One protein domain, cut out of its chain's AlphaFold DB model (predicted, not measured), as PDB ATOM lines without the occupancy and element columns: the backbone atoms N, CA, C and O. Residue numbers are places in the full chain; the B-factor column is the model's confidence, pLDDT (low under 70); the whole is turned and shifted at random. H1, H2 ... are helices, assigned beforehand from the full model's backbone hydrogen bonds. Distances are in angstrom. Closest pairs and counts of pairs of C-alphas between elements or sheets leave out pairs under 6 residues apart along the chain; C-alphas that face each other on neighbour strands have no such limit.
ATOM      1  N   ALA A  24      30.205  44.874 -35.226       96.19
ATOM      2  CA  ALA A  24      29.951  46.304 -35.436       96.19
ATOM      3  C   ALA A  24      30.469  47.183 -34.287       96.19
ATOM      4  O   ALA A  24      30.843  46.692 -33.218       96.19
ATOM      5  N   MET A  25      30.452  48.505 -34.476       95.19
ATOM      6  CA  MET A  25      30.816  49.459 -33.426       95.19
ATOM      7  C   MET A  25      29.865  49.348 -32.223       95.19
ATOM      8  O   MET A  25      28.646  49.317 -32.377       95.19
ATOM      9  N   GLY A  26      30.425  49.306 -31.011       91.75
ATOM     10  CA  GLY A  26      29.656  49.207 -29.762       91.75
ATOM     11  C   GLY A  26      29.149  47.802 -29.414       91.75
ATOM     12  O   GLY A  26      28.481  47.643 -28.395       91.75
ATOM     13  N   TYR A  27      29.468  46.790 -30.226       91.25
ATOM     14  CA  TYR A  27      29.170  45.388 -29.934       91.25
ATOM     15  C   TYR A  27      30.297  44.768 -29.098       91.25
ATOM     16  O   TYR A  27      31.450  45.200 -29.172       91.25
ATOM     17  N   ASP A  28      29.971  43.725 -28.332       91.69
ATOM     18  CA  ASP A  28      30.968  42.879 -27.666       91.69
ATOM     19  C   ASP A  28      31.612  41.941 -28.697       91.69
ATOM     20  O   ASP A  28      31.198  40.799 -28.903       91.69
ATOM     21  N   ASN A  29      32.560  42.490 -29.455       92.88
ATOM     22  CA  ASN A  29      33.194  41.791 -30.563       92.88
ATOM     23  C   ASN A  29      34.352  40.909 -30.080       92.88
ATOM     24  O   ASN A  29      35.169  41.322 -29.260       92.88
ATOM     25  N   ASN A  30      34.514  39.736 -30.700       93.50
ATOM     26  CA  ASN A  30      35.765  38.987 -30.600       93.50
ATOM     27  C   ASN A  30      36.900  39.793 -31.278       93.50
ATOM     28  O   ASN A  30      36.784  40.069 -32.477       93.50
ATOM     29  N   PRO A  31      38.010  40.117 -30.583       95.06
ATOM     30  CA  PRO A  31      39.097  40.915 -31.159       95.06
ATOM     31  C   PRO A  31      39.713  40.317 -32.430       95.06
ATOM     32  O   PRO A  31      40.071  41.049 -33.348       95.06
ATOM     33  N   HIS A  32      39.780  38.987 -32.541       95.50
ATOM     34  CA  HIS A  32      40.273  38.319 -33.748       95.50
ATOM     35  C   HIS A  32      39.306  38.453 -34.929       95.50
ATOM     36  O   HIS A  32      39.736  38.521 -36.078       95.50
ATOM     37  N   ALA A  33      38.000  38.514 -34.661       95.50
ATOM     38  CA  ALA A  33      37.003  38.728 -35.702       95.50
ATOM     39  C   ALA A  33      37.074  40.165 -36.240       95.50
ATOM     40  O   ALA A  33      37.042  40.370 -37.451       95.50
ATOM     41  N   VAL A  34      37.265  41.149 -35.355       97.25
ATOM     42  CA  VAL A  34      37.516  42.542 -35.757       97.25
ATOM     43  C   VAL A  34      38.815  42.658 -36.543       97.25
ATOM     44  O   VAL A  34      38.824  43.275 -37.604       97.25
ATOM     45  N   TRP A  35      39.890  42.031 -36.062       97.56
ATOM     46  CA  TRP A  35      41.169  42.001 -36.765       97.56
ATOM     47  C   TRP A  35      41.004  41.442 -38.181       97.56
ATOM     48  O   TRP A  35      41.490  42.040 -39.131       97.56
ATOM     49  N   CYS A  36      40.236  40.363 -38.353       96.81
ATOM     50  CA  CYS A  36      39.921  39.816 -39.671       96.81
ATOM     51  C   CYS A  36      39.172  40.810 -40.573       96.81
ATOM     52  O   CYS A  36      39.512  40.940 -41.745       96.81
ATOM     53  N   VAL A  37      38.190  41.549 -40.050       97.19
ATOM     54  CA  VAL A  37      37.507  42.615 -40.811       97.19
ATOM     55  C   VAL A  37      38.502  43.695 -41.243       97.19
ATOM     56  O   VAL A  37      38.553  44.054 -42.420       97.19
ATOM     57  N   GLN A  38      39.321  44.184 -40.310       98.25
ATOM     58  CA  GLN A  38      40.350  45.190 -40.580       98.25
ATOM     59  C   GLN A  38      41.341  44.693 -41.637       98.25
ATOM     60  O   GLN A  38      41.641  45.418 -42.582       98.25
ATOM     61  N   HIS A  39      41.800  43.447 -41.508       97.19
ATOM     62  CA  HIS A  39      42.780  42.836 -42.393       97.19
ATOM     63  C   HIS A  39      42.258  42.736 -43.829       97.19
ATOM     64  O   HIS A  39      42.884  43.252 -44.755       97.19
ATOM     65  N   LEU A  40      41.074  42.148 -44.010       96.44
ATOM     66  CA  LEU A  40      40.515  41.909 -45.339       96.44
ATOM     67  C   LEU A  40      40.116  43.206 -46.052       96.44
ATOM     68  O   LEU A  40      40.349  43.347 -47.255       96.44
ATOM     69  N   ILE A  41      39.568  44.186 -45.327       97.06
ATOM     70  CA  ILE A  41      39.270  45.500 -45.911       97.06
ATOM     71  C   ILE A  41      40.561  46.254 -46.237       97.06
ATOM     72  O   ILE A  41      40.623  46.912 -47.274       97.06
ATOM     73  N   ASN A  42      41.604  46.146 -45.410       96.88
ATOM     74  CA  ASN A  42      42.902  46.745 -45.708       96.88
ATOM     75  C   ASN A  42      43.493  46.205 -47.016       96.88
ATOM     76  O   ASN A  42      43.975  46.993 -47.832       96.88
ATOM     77  N   ASP A  43      43.442  44.886 -47.227       95.50
ATOM     78  CA  ASP A  43      43.900  44.268 -48.473       95.50
ATOM     79  C   ASP A  43      43.085  44.733 -49.673       95.50
ATOM     80  O   ASP A  43      43.652  45.087 -50.708       95.50
ATOM     81  N   TRP A  44      41.761  44.795 -49.532       95.44
ATOM     82  CA  TRP A  44      40.887  45.309 -50.580       95.44
ATOM     83  C   TRP A  44      41.185  46.774 -50.917       95.44
ATOM     84  O   TRP A  44      41.405  47.103 -52.085       95.44
ATOM     85  N   ALA A  45      41.254  47.644 -49.910       95.94
ATOM     86  CA  ALA A  45      41.487  49.069 -50.098       95.94
ATOM     87  C   ALA A  45      42.841  49.336 -50.768       95.94
ATOM     88  O   ALA A  45      42.902  50.080 -51.748       95.94
ATOM     89  N   ALA A  46      43.904  48.671 -50.300       94.88
ATOM     90  CA  ALA A  46      45.243  48.808 -50.862       94.88
ATOM     91  C   ALA A  46      45.330  48.261 -52.296       94.88
ATOM     92  O   ALA A  46      45.938  48.896 -53.159       94.88
ATOM     93  N   LYS A  47      44.704  47.105 -52.567       94.62
ATOM     94  CA  LYS A  47      44.703  46.459 -53.890       94.62
ATOM     95  C   LYS A  47      44.023  47.313 -54.954       94.62
ATOM     96  O   LYS A  47      44.504  47.363 -56.084       94.62
ATOM     97  N   TRP A  48      42.906  47.943 -54.600       94.75
ATOM     98  CA  TRP A  48      42.066  48.695 -55.534       94.75
ATOM     99  C   TRP A  48      42.257  50.209 -55.456       94.75
ATOM    100  O   TRP A  48      41.566  50.944 -56.157       94.75
ATOM    101  N   HIS A  49      43.196  50.675 -54.632       95.19
ATOM    102  CA  HIS A  49      43.473  52.094 -54.409       95.19
ATOM    103  C   HIS A  49      42.225  52.896 -54.033       95.19
ATOM    104  O   HIS A  49      42.012  54.015 -54.509       95.19
ATOM    105  N   VAL A  50      41.383  52.302 -53.183       94.50
ATOM    106  CA  VAL A  50      40.121  52.905 -52.743       94.50
ATOM    107  C   VAL A  50      40.427  54.233 -52.068       94.50
ATOM    108  O   VAL A  50      41.332  54.316 -51.240       94.50
ATOM    109  N   ASP A  51      39.714  55.283 -52.466       93.50
ATOM    110  CA  ASP A  51      39.919  56.661 -51.997       93.50
ATOM    111  C   ASP A  51      41.374  57.170 -52.138       93.50
ATOM    112  O   ASP A  51      41.792  58.088 -51.437       93.50
ATOM    113  N   GLY A  52      42.157  56.592 -53.060       94.69
ATOM    114  CA  GLY A  52      43.556  56.959 -53.314       94.69
ATOM    115  C   GLY A  52      44.581  56.285 -52.393       94.69
ATOM    116  O   GLY A  52      45.764  56.626 -52.445       94.69
ATOM    117  N   TYR A  53      44.172  55.327 -51.557       92.69
ATOM    118  CA  TYR A  53      45.083  54.631 -50.648       92.69
ATOM    119  C   TYR A  53      45.908  53.556 -51.370       92.69
ATOM    120  O   TYR A  53      45.415  52.494 -51.732       92.69
ATOM    121  N   HIS A  54      47.211  53.792 -51.526       92.31
ATOM    122  CA  HIS A  54      48.158  52.799 -52.064       92.31
ATOM    123  C   HIS A  54      48.699  51.821 -51.004       92.31
ATOM    124  O   HIS A  54      49.530  50.966 -51.306       92.31
ATOM    125  N   SER A  55      48.247  51.954 -49.758       94.12
ATOM    126  CA  SER A  55      48.638  51.137 -48.611       94.12
ATOM    127  C   SER A  55      47.419  50.807 -47.750       94.12
ATOM    128  O   SER A  55      46.319  51.293 -48.002       94.12
ATOM    129  N   ARG A  56      47.622  49.967 -46.729       95.06
ATOM    130  CA  ARG A  56      46.592  49.560 -45.767       95.06
ATOM    131  C   ARG A  56      46.128  50.782 -44.951       95.06
ATOM    132  O   ARG A  56      46.953  51.354 -44.236       95.06
ATOM    133  N   PRO A  57      44.860  51.218 -45.068       94.88
ATOM    134  CA  PRO A  57      44.397  52.462 -44.456       94.88
ATOM    135  C   PRO A  57      44.088  52.369 -42.956       94.88
ATOM    136  O   PRO A  57      43.974  53.408 -42.306       94.88
ATOM    137  N   MET A  58      43.914  51.171 -42.395       95.88
ATOM    138  CA  MET A  58      43.548  50.959 -40.993       95.88
ATOM    139  C   MET A  58      44.646  50.256 -40.202       95.88
ATOM    140  O   MET A  58      45.381  49.425 -40.736       95.88
ATOM    141  N   ALA A  59      44.691  50.527 -38.898       96.88
ATOM    142  CA  ALA A  59      45.384  49.661 -37.956       96.88
ATOM    143  C   ALA A  59      44.636  48.328 -37.801       96.88
ATOM    144  O   ALA A  59      43.411  48.269 -37.889       96.88
ATOM    145  N   GLU A  60      45.398  47.270 -37.551       97.44
ATOM    146  CA  GLU A  60      44.904  45.923 -37.272       97.44
ATOM    147  C   GLU A  60      45.063  45.614 -35.785       97.44
ATOM    148  O   GLU A  60      45.906  44.819 -35.369       97.44
ATOM    149  N   ASP A  61      44.300  46.325 -34.969       97.62
ATOM    150  CA  ASP A  61      44.379  46.281 -33.509       97.62
ATOM    151  C   ASP A  61      43.298  45.395 -32.869       97.62
ATOM    152  O   ASP A  61      43.314  45.183 -31.656       97.62
ATOM    153  N   GLY A  62      42.364  44.866 -33.666       96.88
ATOM    154  CA  GLY A  62      41.233  44.085 -33.171       96.88
ATOM    155  C   GLY A  62      40.184  44.918 -32.424       96.88
ATOM    156  O   GLY A  62      39.323  44.347 -31.754       96.88
ATOM    157  N   ILE A  63      40.226  46.251 -32.532       97.31
ATOM    158  CA  ILE A  63      39.280  47.178 -31.900       97.31
ATOM    159  C   ILE A  63      38.372  47.793 -32.967       97.31
ATOM    160  O   ILE A  63      38.816  48.492 -33.874       97.31
ATOM    161  N   PHE A  64      37.059  47.577 -32.841       97.62
ATOM    162  CA  PHE A  64      36.086  48.119 -33.794       97.62
ATOM    163  C   PHE A  64      35.763  49.577 -33.439       97.62
ATOM    164  O   PHE A  64      34.735  49.885 -32.835       97.62
ATOM    165  N   GLY A  65      36.694  50.473 -33.767       97.12
ATOM    166  CA  GLY A  65      36.554  51.917 -33.579       97.12
ATOM    167  C   GLY A  65      35.911  52.626 -34.773       97.12
ATOM    168  O   GLY A  65      35.596  52.012 -35.792       97.12
ATOM    169  N   ASN A  66      35.789  53.955 -34.680       97.75
ATOM    170  CA  ASN A  66      35.227  54.799 -35.745       97.75
ATOM    171  C   ASN A  66      35.887  54.594 -37.113       97.75
ATOM    172  O   ASN A  66      35.218  54.695 -38.135       97.75
ATOM    173  N   TRP A  67      37.194  54.325 -37.144       97.31
ATOM    174  CA  TRP A  67      37.904  54.126 -38.405       97.31
ATOM    175  C   TRP A  67      37.567  52.779 -39.052       97.31
ATOM    176  O   TRP A  67      37.380  52.715 -40.262       97.31
ATOM    177  N   THR A  68      37.396  51.722 -38.251       98.31
ATOM    178  CA  THR A  68      36.893  50.433 -38.744       98.31
ATOM    179  C   THR A  68      35.448  50.554 -39.228       98.31
ATOM    180  O   THR A  68      35.153  50.081 -40.319       98.31
ATOM    181  N   ASP A  69      34.571  51.253 -38.494       98.25
ATOM    182  CA  ASP A  69      33.189  51.522 -38.934       98.25
ATOM    183  C   ASP A  69      33.145  52.273 -40.274       98.25
ATOM    184  O   ASP A  69      32.454  51.841 -41.197       98.25
ATOM    185  N   TYR A  70      33.942  53.338 -40.420       97.62
ATOM    186  CA  TYR A  70      34.047  54.098 -41.669       97.62
ATOM    187  C   TYR A  70      34.398  53.196 -42.858       97.62
ATOM    188  O   TYR A  70      33.740  53.243 -43.896       97.62
ATOM    189  N   TRP A  71      35.414  52.348 -42.708       97.94
ATOM    190  CA  TRP A  71      35.880  51.485 -43.788       97.94
ATOM    191  C   TRP A  71      34.948  50.306 -44.070       97.94
ATOM    192  O   TRP A  71      34.832  49.905 -45.226       97.94
ATOM    193  N   VAL A  72      34.233  49.795 -43.062       97.81
ATOM    194  CA  VAL A  72      33.144  48.828 -43.274       97.81
ATOM    195  C   VAL A  72      32.048  49.458 -44.124       97.81
ATOM    196  O   VAL A  72      31.682  48.885 -45.146       97.81
ATOM    197  N   ARG A  73      31.587  50.664 -43.774       97.81
ATOM    198  CA  ARG A  73      30.589  51.393 -44.573       97.81
ATOM    199  C   ARG A  73      31.084  51.656 -45.988       97.81
ATOM    200  O   ARG A  73      30.370  51.399 -46.948       97.81
ATOM    201  N   ARG A  74      32.339  52.087 -46.130       96.50
ATOM    202  CA  ARG A  74      32.947  52.349 -47.439       96.50
ATOM    203  C   ARG A  74      32.985  51.103 -48.321       96.50
ATOM    204  O   ARG A  74      32.738  51.193 -49.524       96.50
ATOM    205  N   ALA A  75      33.304  49.958 -47.728       95.81
ATOM    206  CA  ALA A  75      33.309  48.676 -48.408       95.81
ATOM    207  C   ALA A  75      31.887  48.227 -48.791       95.81
ATOM    208  O   ALA A  75      31.655  47.838 -49.932       95.81
ATOM    209  N   GLN A  76      30.917  48.366 -47.882       96.88
ATOM    210  CA  GLN A  76      29.503  48.099 -48.158       96.88
ATOM    211  C   GLN A  76      28.965  48.980 -49.293       96.88
ATOM    212  O   GLN A  76      28.344  48.462 -50.214       96.88
ATOM    213  N   ASP A  77      29.274  50.278 -49.309       95.81
ATOM    214  CA  ASP A  77      28.910  51.167 -50.418       95.81
ATOM    215  C   ASP A  77      29.469  50.665 -51.756       95.81
ATOM    216  O   ASP A  77      28.779  50.687 -52.776       95.81
ATOM    217  N   ALA A  78      30.717  50.187 -51.754       93.50
ATOM    218  CA  ALA A  78      31.388  49.706 -52.954       93.50
ATOM    219  C   ALA A  78      30.853  48.354 -53.459       93.50
ATOM    220  O   ALA A  78      30.868  48.116 -54.667       93.50
ATOM    221  N   TRP A  79      30.411  47.464 -52.566       93.12
ATOM    222  CA  TRP A  79      30.001  46.097 -52.918       93.12
ATOM    223  C   TRP A  79      28.487  45.917 -53.020       93.12
ATOM    224  O   TRP A  79      28.021  45.087 -53.795       93.12
ATOM    225  N   MET A  80      27.729  46.685 -52.239       91.44
ATOM    226  CA  MET A  80      26.302  46.467 -51.978       91.44
ATOM    227  C   MET A  80      25.420  47.611 -52.497       91.44
ATOM    228  O   MET A  80      24.202  47.537 -52.389       91.44
ATOM    229  N   GLY A  81      26.005  48.652 -53.103       84.50
ATOM    230  CA  GLY A  81      25.246  49.673 -53.834       84.50
ATOM    231  C   GLY A  81      24.585  50.753 -52.972       84.50
ATOM    232  O   GLY A  81      23.594  51.333 -53.412       84.50
ATOM    233  N   GLY A  82      25.136  51.052 -51.791       77.69
ATOM    234  CA  GLY A  82      24.719  52.189 -50.952       77.69
ATOM    235  C   GLY A  82      24.001  51.835 -49.646       77.69
ATOM    236  O   GLY A  82      23.662  52.734 -48.878       77.69
ATOM    237  N   ASP A  83      23.791  50.548 -49.360       82.12
ATOM    238  CA  ASP A  83      23.221  50.071 -48.091       82.12
ATOM    239  C   ASP A  83      24.316  49.887 -47.021       82.12
ATOM    240  O   ASP A  83      24.569  48.786 -46.527       82.12
ATOM    241  N   ALA A  84      25.011  50.974 -46.681       94.31
ATOM    242  CA  ALA A  84      26.091  50.970 -45.696       94.31
ATOM    243  C   ALA A  84      25.584  51.193 -44.259       94.31
ATOM    244  O   ALA A  84      25.502  52.323 -43.760       94.31
ATOM    245  N   ASP A  85      25.281  50.103 -43.556       95.44
ATOM    246  CA  ASP A  85      24.830  50.120 -42.160       95.44
ATOM    247  C   ASP A  85      25.978  50.091 -41.127       95.44
ATOM    248  O   ASP A  85      25.758  50.445 -39.963       95.44
ATOM    249  N   GLY A  86      27.210  49.785 -41.550       96.75
ATOM    250  CA  GLY A  86      28.391  49.651 -40.688       96.75
ATOM    251  C   GLY A  86      28.433  48.349 -39.884       96.75
ATOM    252  O   GLY A  86      29.279  48.191 -39.003       96.75
ATOM    253  N   ILE A  87      27.525  47.414 -40.169       96.75
ATOM    254  CA  ILE A  87      27.418  46.123 -39.502       96.75
ATOM    255  C   ILE A  87      27.952  45.044 -40.437       96.75
ATOM    256  O   ILE A  87      27.388  44.752 -41.488       96.75
ATOM    257  N   VAL A  88      29.019  44.368 -40.023       96.88
ATOM    258  CA  VAL A  88      29.477  43.165 -40.718       96.88
ATOM    259  C   VAL A  88      28.562  42.012 -40.317       96.88
ATOM    260  O   VAL A  88      28.814  41.324 -39.330       96.88
ATOM    261  N   GLY A  89      27.470  41.845 -41.060       95.44
ATOM    262  CA  GLY A  89      26.604  40.665 -41.027       95.44
ATOM    263  C   GLY A  89      26.959  39.657 -42.131       95.44
ATOM    264  O   GLY A  89      27.927  39.871 -42.867       95.44
ATOM    265  N   PRO A  90      26.175  38.574 -42.300       94.25
ATOM    266  CA  PRO A  90      26.473  37.510 -43.265       94.25
ATOM    267  C   PRO A  90      26.701  37.987 -44.705       94.25
ATOM    268  O   PRO A  90      27.616  37.505 -45.362       94.25
ATOM    269  N   ALA A  91      25.930  38.969 -45.184       94.00
ATOM    270  CA  ALA A  91      26.096  39.514 -46.534       94.00
ATOM    271  C   ALA A  91      27.443  40.239 -46.706       94.00
ATOM    272  O   ALA A  91      28.203  39.938 -47.625       94.00
ATOM    273  N   THR A  92      27.781  41.151 -45.789       95.62
ATOM    274  CA  THR A  92      29.075  41.851 -45.802       95.62
ATOM    275  C   THR A  92      30.235  40.874 -45.618       95.62
ATOM    276  O   THR A  92      31.258  40.997 -46.286       95.62
ATOM    277  N   GLY A  93      30.083  39.873 -44.752       94.81
ATOM    278  CA  GLY A  93      31.120  38.876 -44.549       94.81
ATOM    279  C   GLY A  93      31.313  37.922 -45.728       94.81
ATOM    280  O   GLY A  93      32.457  37.568 -46.008       94.81
ATOM    281  N   ASN A  94      30.261  37.571 -46.479       93.75
ATOM    282  CA  ASN A  94      30.400  36.841 -47.744       93.75
ATOM    283  C   ASN A  94      31.257  37.644 -48.735       93.75
ATOM    284  O   ASN A  94      32.238  37.114 -49.251       93.75
ATOM    285  N   HIS A  95      30.983  38.943 -48.906       94.38
ATOM    286  CA  HIS A  95      31.813  39.812 -49.749       94.38
ATOM    287  C   HIS A  95      33.263  39.911 -49.268       94.38
ATOM    288  O   HIS A  95      34.176  39.879 -50.092       94.38
ATOM    289  N   LEU A  96      33.493  39.992 -47.952       94.06
ATOM    290  CA  LEU A  96      34.847  39.995 -47.394       94.06
ATOM    291  C   LEU A  96      35.599  38.718 -47.762       94.06
ATOM    292  O   LEU A  96      36.724  38.802 -48.241       94.06
ATOM    293  N   ILE A  97      34.981  37.552 -47.560       93.44
ATOM    294  CA  ILE A  97      35.602  36.247 -47.812       93.44
ATOM    295  C   ILE A  97      35.791  35.971 -49.309       93.44
ATOM    296  O   ILE A  97      36.828  35.442 -49.700       93.44
ATOM    297  N   GLU A  98      34.826  36.319 -50.155       90.94
ATOM    298  CA  GLU A  98      34.947  36.172 -51.611       90.94
ATOM    299  C   GLU A  98      35.976  37.152 -52.186       90.94
ATOM    300  O   GLU A  98      36.789  36.793 -53.040       90.94
ATOM    301  N   GLY A  99      36.001  38.381 -51.663       85.56
ATOM    302  CA  GLY A  99      36.929  39.429 -52.068       85.56
ATOM    303  C   GLY A  99      38.396  39.045 -51.886       85.56
ATOM    304  O   GLY A  99      39.247  39.526 -52.637       85.56
ATOM    305  N   THR A 100      38.712  38.125 -50.969       84.38
ATOM    306  CA  THR A 100      40.100  37.697 -50.733       84.38
ATOM    307  C   THR A 100      40.696  36.932 -51.911       84.38
ATOM    308  O   THR A 100      41.906  36.976 -52.131       84.38
ATOM    309  N   GLN A 101      39.856  36.308 -52.745       81.12
ATOM    310  CA  GLN A 101      40.292  35.699 -54.004       81.12
ATOM    311  C   GLN A 101      40.815  36.753 -54.990       81.12
ATOM    312  O   GLN A 101      41.719  36.477 -55.777       81.12
ATOM    313  N   LEU A 102      40.266  37.971 -54.934       80.81
ATOM    314  CA  LEU A 102      40.660  39.094 -55.786       80.81
ATOM    315  C   LEU A 102      41.862  39.861 -55.218       80.81
ATOM    316  O   LEU A 102      42.685  40.375 -55.982       80.81
ATOM    317  N   THR A 103      41.973  39.956 -53.891       86.94
ATOM    318  CA  THR A 103      43.103  40.630 -53.233       86.94
ATOM    319  C   THR A 103      44.341  39.741 -53.134       86.94
ATOM    320  O   THR A 103      45.455  40.261 -53.162       86.94
ATOM    321  N   GLY A 104      44.162  38.417 -53.123       82.19
ATOM    322  CA  GLY A 104      45.231  37.425 -53.026       82.19
ATOM    323  C   GLY A 104      45.546  36.976 -51.596       82.19
ATOM    324  O   GLY A 104      46.500  36.221 -51.413       82.19
ATOM    325  N   ASP A 105      44.765  37.397 -50.595       86.25
ATOM    326  CA  ASP A 105      44.891  36.881 -49.228       86.25
ATOM    327  C   ASP A 105      44.227  35.501 -49.116       86.25
ATOM    328  O   ASP A 105      43.039  35.354 -48.819       86.25
ATOM    329  N   THR A 106      45.026  34.474 -49.395       83.06
ATOM    330  CA  THR A 106      44.674  33.059 -49.213       83.06
ATOM    331  C   THR A 106      45.264  32.474 -47.932       83.06
ATOM    332  O   THR A 106      45.228  31.261 -47.732       83.06
ATOM    333  N   TYR A 107      45.865  33.302 -47.073       87.75
ATOM    334  CA  TYR A 107      46.454  32.832 -45.823       87.75
ATOM    335  C   TYR A 107      45.465  32.996 -44.670       87.75
ATOM    336  O   TYR A 107      45.166  32.022 -43.972       87.75
ATOM    337  N   TYR A 108      44.918  34.203 -44.505       88.94
ATOM    338  CA  TYR A 108      43.900  34.499 -43.498       88.94
ATOM    339  C   TYR A 108      42.499  34.525 -44.108       88.94
ATOM    340  O   TYR A 108      41.553  34.014 -43.499       88.94
ATOM    341  N   GLY A 109      42.387  35.093 -45.307       85.31
ATOM    342  CA  GLY A 109      41.169  35.200 -46.093       85.31
ATOM    343  C   GLY A 109      40.738  33.928 -46.826       85.31
ATOM    344  O   GLY A 109      41.510  32.992 -47.010       85.31
ATOM    345  N   GLY A 110      39.488  33.921 -47.298       85.12
ATOM    346  CA  GLY A 110      38.946  32.868 -48.160       85.12
ATOM    347  C   GLY A 110      38.259  31.734 -47.402       85.12
ATOM    348  O   GLY A 110      38.439  31.541 -46.199       85.12
ATOM    349  N   ALA A 111      37.420  30.976 -48.112       85.38
ATOM    350  CA  ALA A 111      36.642  29.892 -47.517       85.38
ATOM    351  C   ALA A 111      37.551  28.807 -46.911       85.38
ATOM    352  O   ALA A 111      38.461  28.311 -47.569       85.38
ATOM    353  N   GLY A 112      37.285  28.423 -45.658       85.56
ATOM    354  CA  GLY A 112      38.070  27.415 -44.932       85.56
ATOM    355  C   GLY A 112      39.368  27.923 -44.293       85.56
ATOM    356  O   GLY A 112      40.067  27.139 -43.654       85.56
ATOM    357  N   HIS A 113      39.681  29.215 -44.415       90.12
ATOM    358  CA  HIS A 113      40.838  29.839 -43.767       90.12
ATOM    359  C   HIS A 113      40.470  30.503 -42.433       90.12
ATOM    360  O   HIS A 113      39.310  30.525 -42.023       90.12
ATOM    361  N   TYR A 114      41.471  31.033 -41.727       91.94
ATOM    362  CA  TYR A 114      41.328  31.557 -40.367       91.94
ATOM    363  C   TYR A 114      40.156  32.540 -40.205       91.94
ATOM    364  O   TYR A 114      39.318  32.361 -39.320       91.94
ATOM    365  N   CYS A 115      40.037  33.531 -41.091       93.38
ATOM    366  CA  CYS A 115      38.998  34.551 -40.987       93.38
ATOM    367  C   CYS A 115      37.607  34.055 -41.382       93.38
ATOM    368  O   CYS A 115      36.616  34.581 -40.875       93.38
ATOM    369  N   TYR A 116      37.503  33.000 -42.196       91.69
ATOM    370  CA  TYR A 116      36.215  32.387 -42.530       91.69
ATOM    371  C   TYR A 116      35.481  31.859 -41.298       91.69
ATOM    372  O   TYR A 116      34.256  31.889 -41.249       91.69
ATOM    373  N   TYR A 117      36.208  31.408 -40.284       92.12
ATOM    374  CA  TYR A 117      35.631  30.898 -39.044       92.12
ATOM    375  C   TYR A 117      35.173  32.017 -38.084       92.12
ATOM    376  O   TYR A 117      34.340  31.801 -37.206       92.12
ATOM    377  N   LEU A 118      35.653  33.246 -38.270       93.62
ATOM    378  CA  LEU A 118      35.384  34.362 -37.357       93.62
ATOM    379  C   LEU A 118      34.399  35.386 -37.930       93.62
ATOM    380  O   LEU A 118      33.580  35.926 -37.189       93.62
TER     381      LEU A 118
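Overview. This is residues 24 to 118 of the 122 residues of an uncharacterized protein of Streptomyces sp. SID1328 (UniProt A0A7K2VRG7). A compact, rounded cluster of helices is built round one long helix, H1, on which H2 and H3 pack at steep angles, the centres of the three making a triangle. The very short H4 sits by H1 and H3, away from H2, and a long stretch without a named element, residues 49 to 65, folds back past H1 from its end toward its beginning before H2 starts. The printed part has 95 residues with four named helices, H1, H2, H3 and H4 in that order along the chain, and no named strand; the class is all helix, with 51 residues in named elements. The radius of gyration of the C-alphas is 11.8 A, and the C-alphas span 30 by 28 by 24 A.

Along the chain. H1, the longest helix, takes residues 31 to 48 and measures 25.8 A from first to last C-alpha, from C-alpha 31 at (39.097, 40.915, -31.159) to C-alpha 48 at (42.066, 48.695, -55.534). H2, residues 66 to 80, measures 20.3 A. H3, residues 90 to 103, measures 19.6 A. H4 is residues 114 to 117, 5.9 A long, and ends with C-alpha 117 at (35.631, 30.898, -39.044).

Arrangement. H1 and H3 touch, with 11 pairs of C-alphas within 8 A; their closest C-alphas, those of Trp 44 and Thr 103, are 5.8 A apart. The two run the same way at a steep tilt of 49 degrees. H1 touches H2 with residues 37 to 41 alone, and the closest C-alphas, those of Gln 38 and Thr 68, are 6.5 A apart. H1 and H2 also run the same way, at a steep tilt of 56 degrees. H2 and H3 are close but not clearly touching, their closest C-alphas, those of Gln 76 and Thr 92, being 6.7 A apart; their lines are about perpendicular, at 83 degrees. H4 is close to H1 but not clearly touching, with the closest C-alphas, those of Cys 36 and Cys 115, 5.5 A apart. H4 is also close to H3 but not clearly touching: the closest C-alphas, those of Ile 97 and Tyr 116, are 6.6 A apart. H2 and H4 are apart. In H1 and H2 every O i to N i+4 pair is within hydrogen-bond range, in H3 8 of 10 are, and H4 is too short for such a pair.

Size, cuts and confidence. The C-alphas farthest apart, those of Asp 28 and Gly 52, are 31.9 A from each other. The printed part, residues 24 to 118, has no cut. The link from H1 to H2, 17 residues, is long; its C-alphas lie 10 to 17 A from the mean of all C-alphas. The links from H2 to H3, 9 residues, and from H3 to H4, 10 residues, are short. The mean pLDDT of the printed part is 93.3, and no printed residue is under 70 in this predicted model.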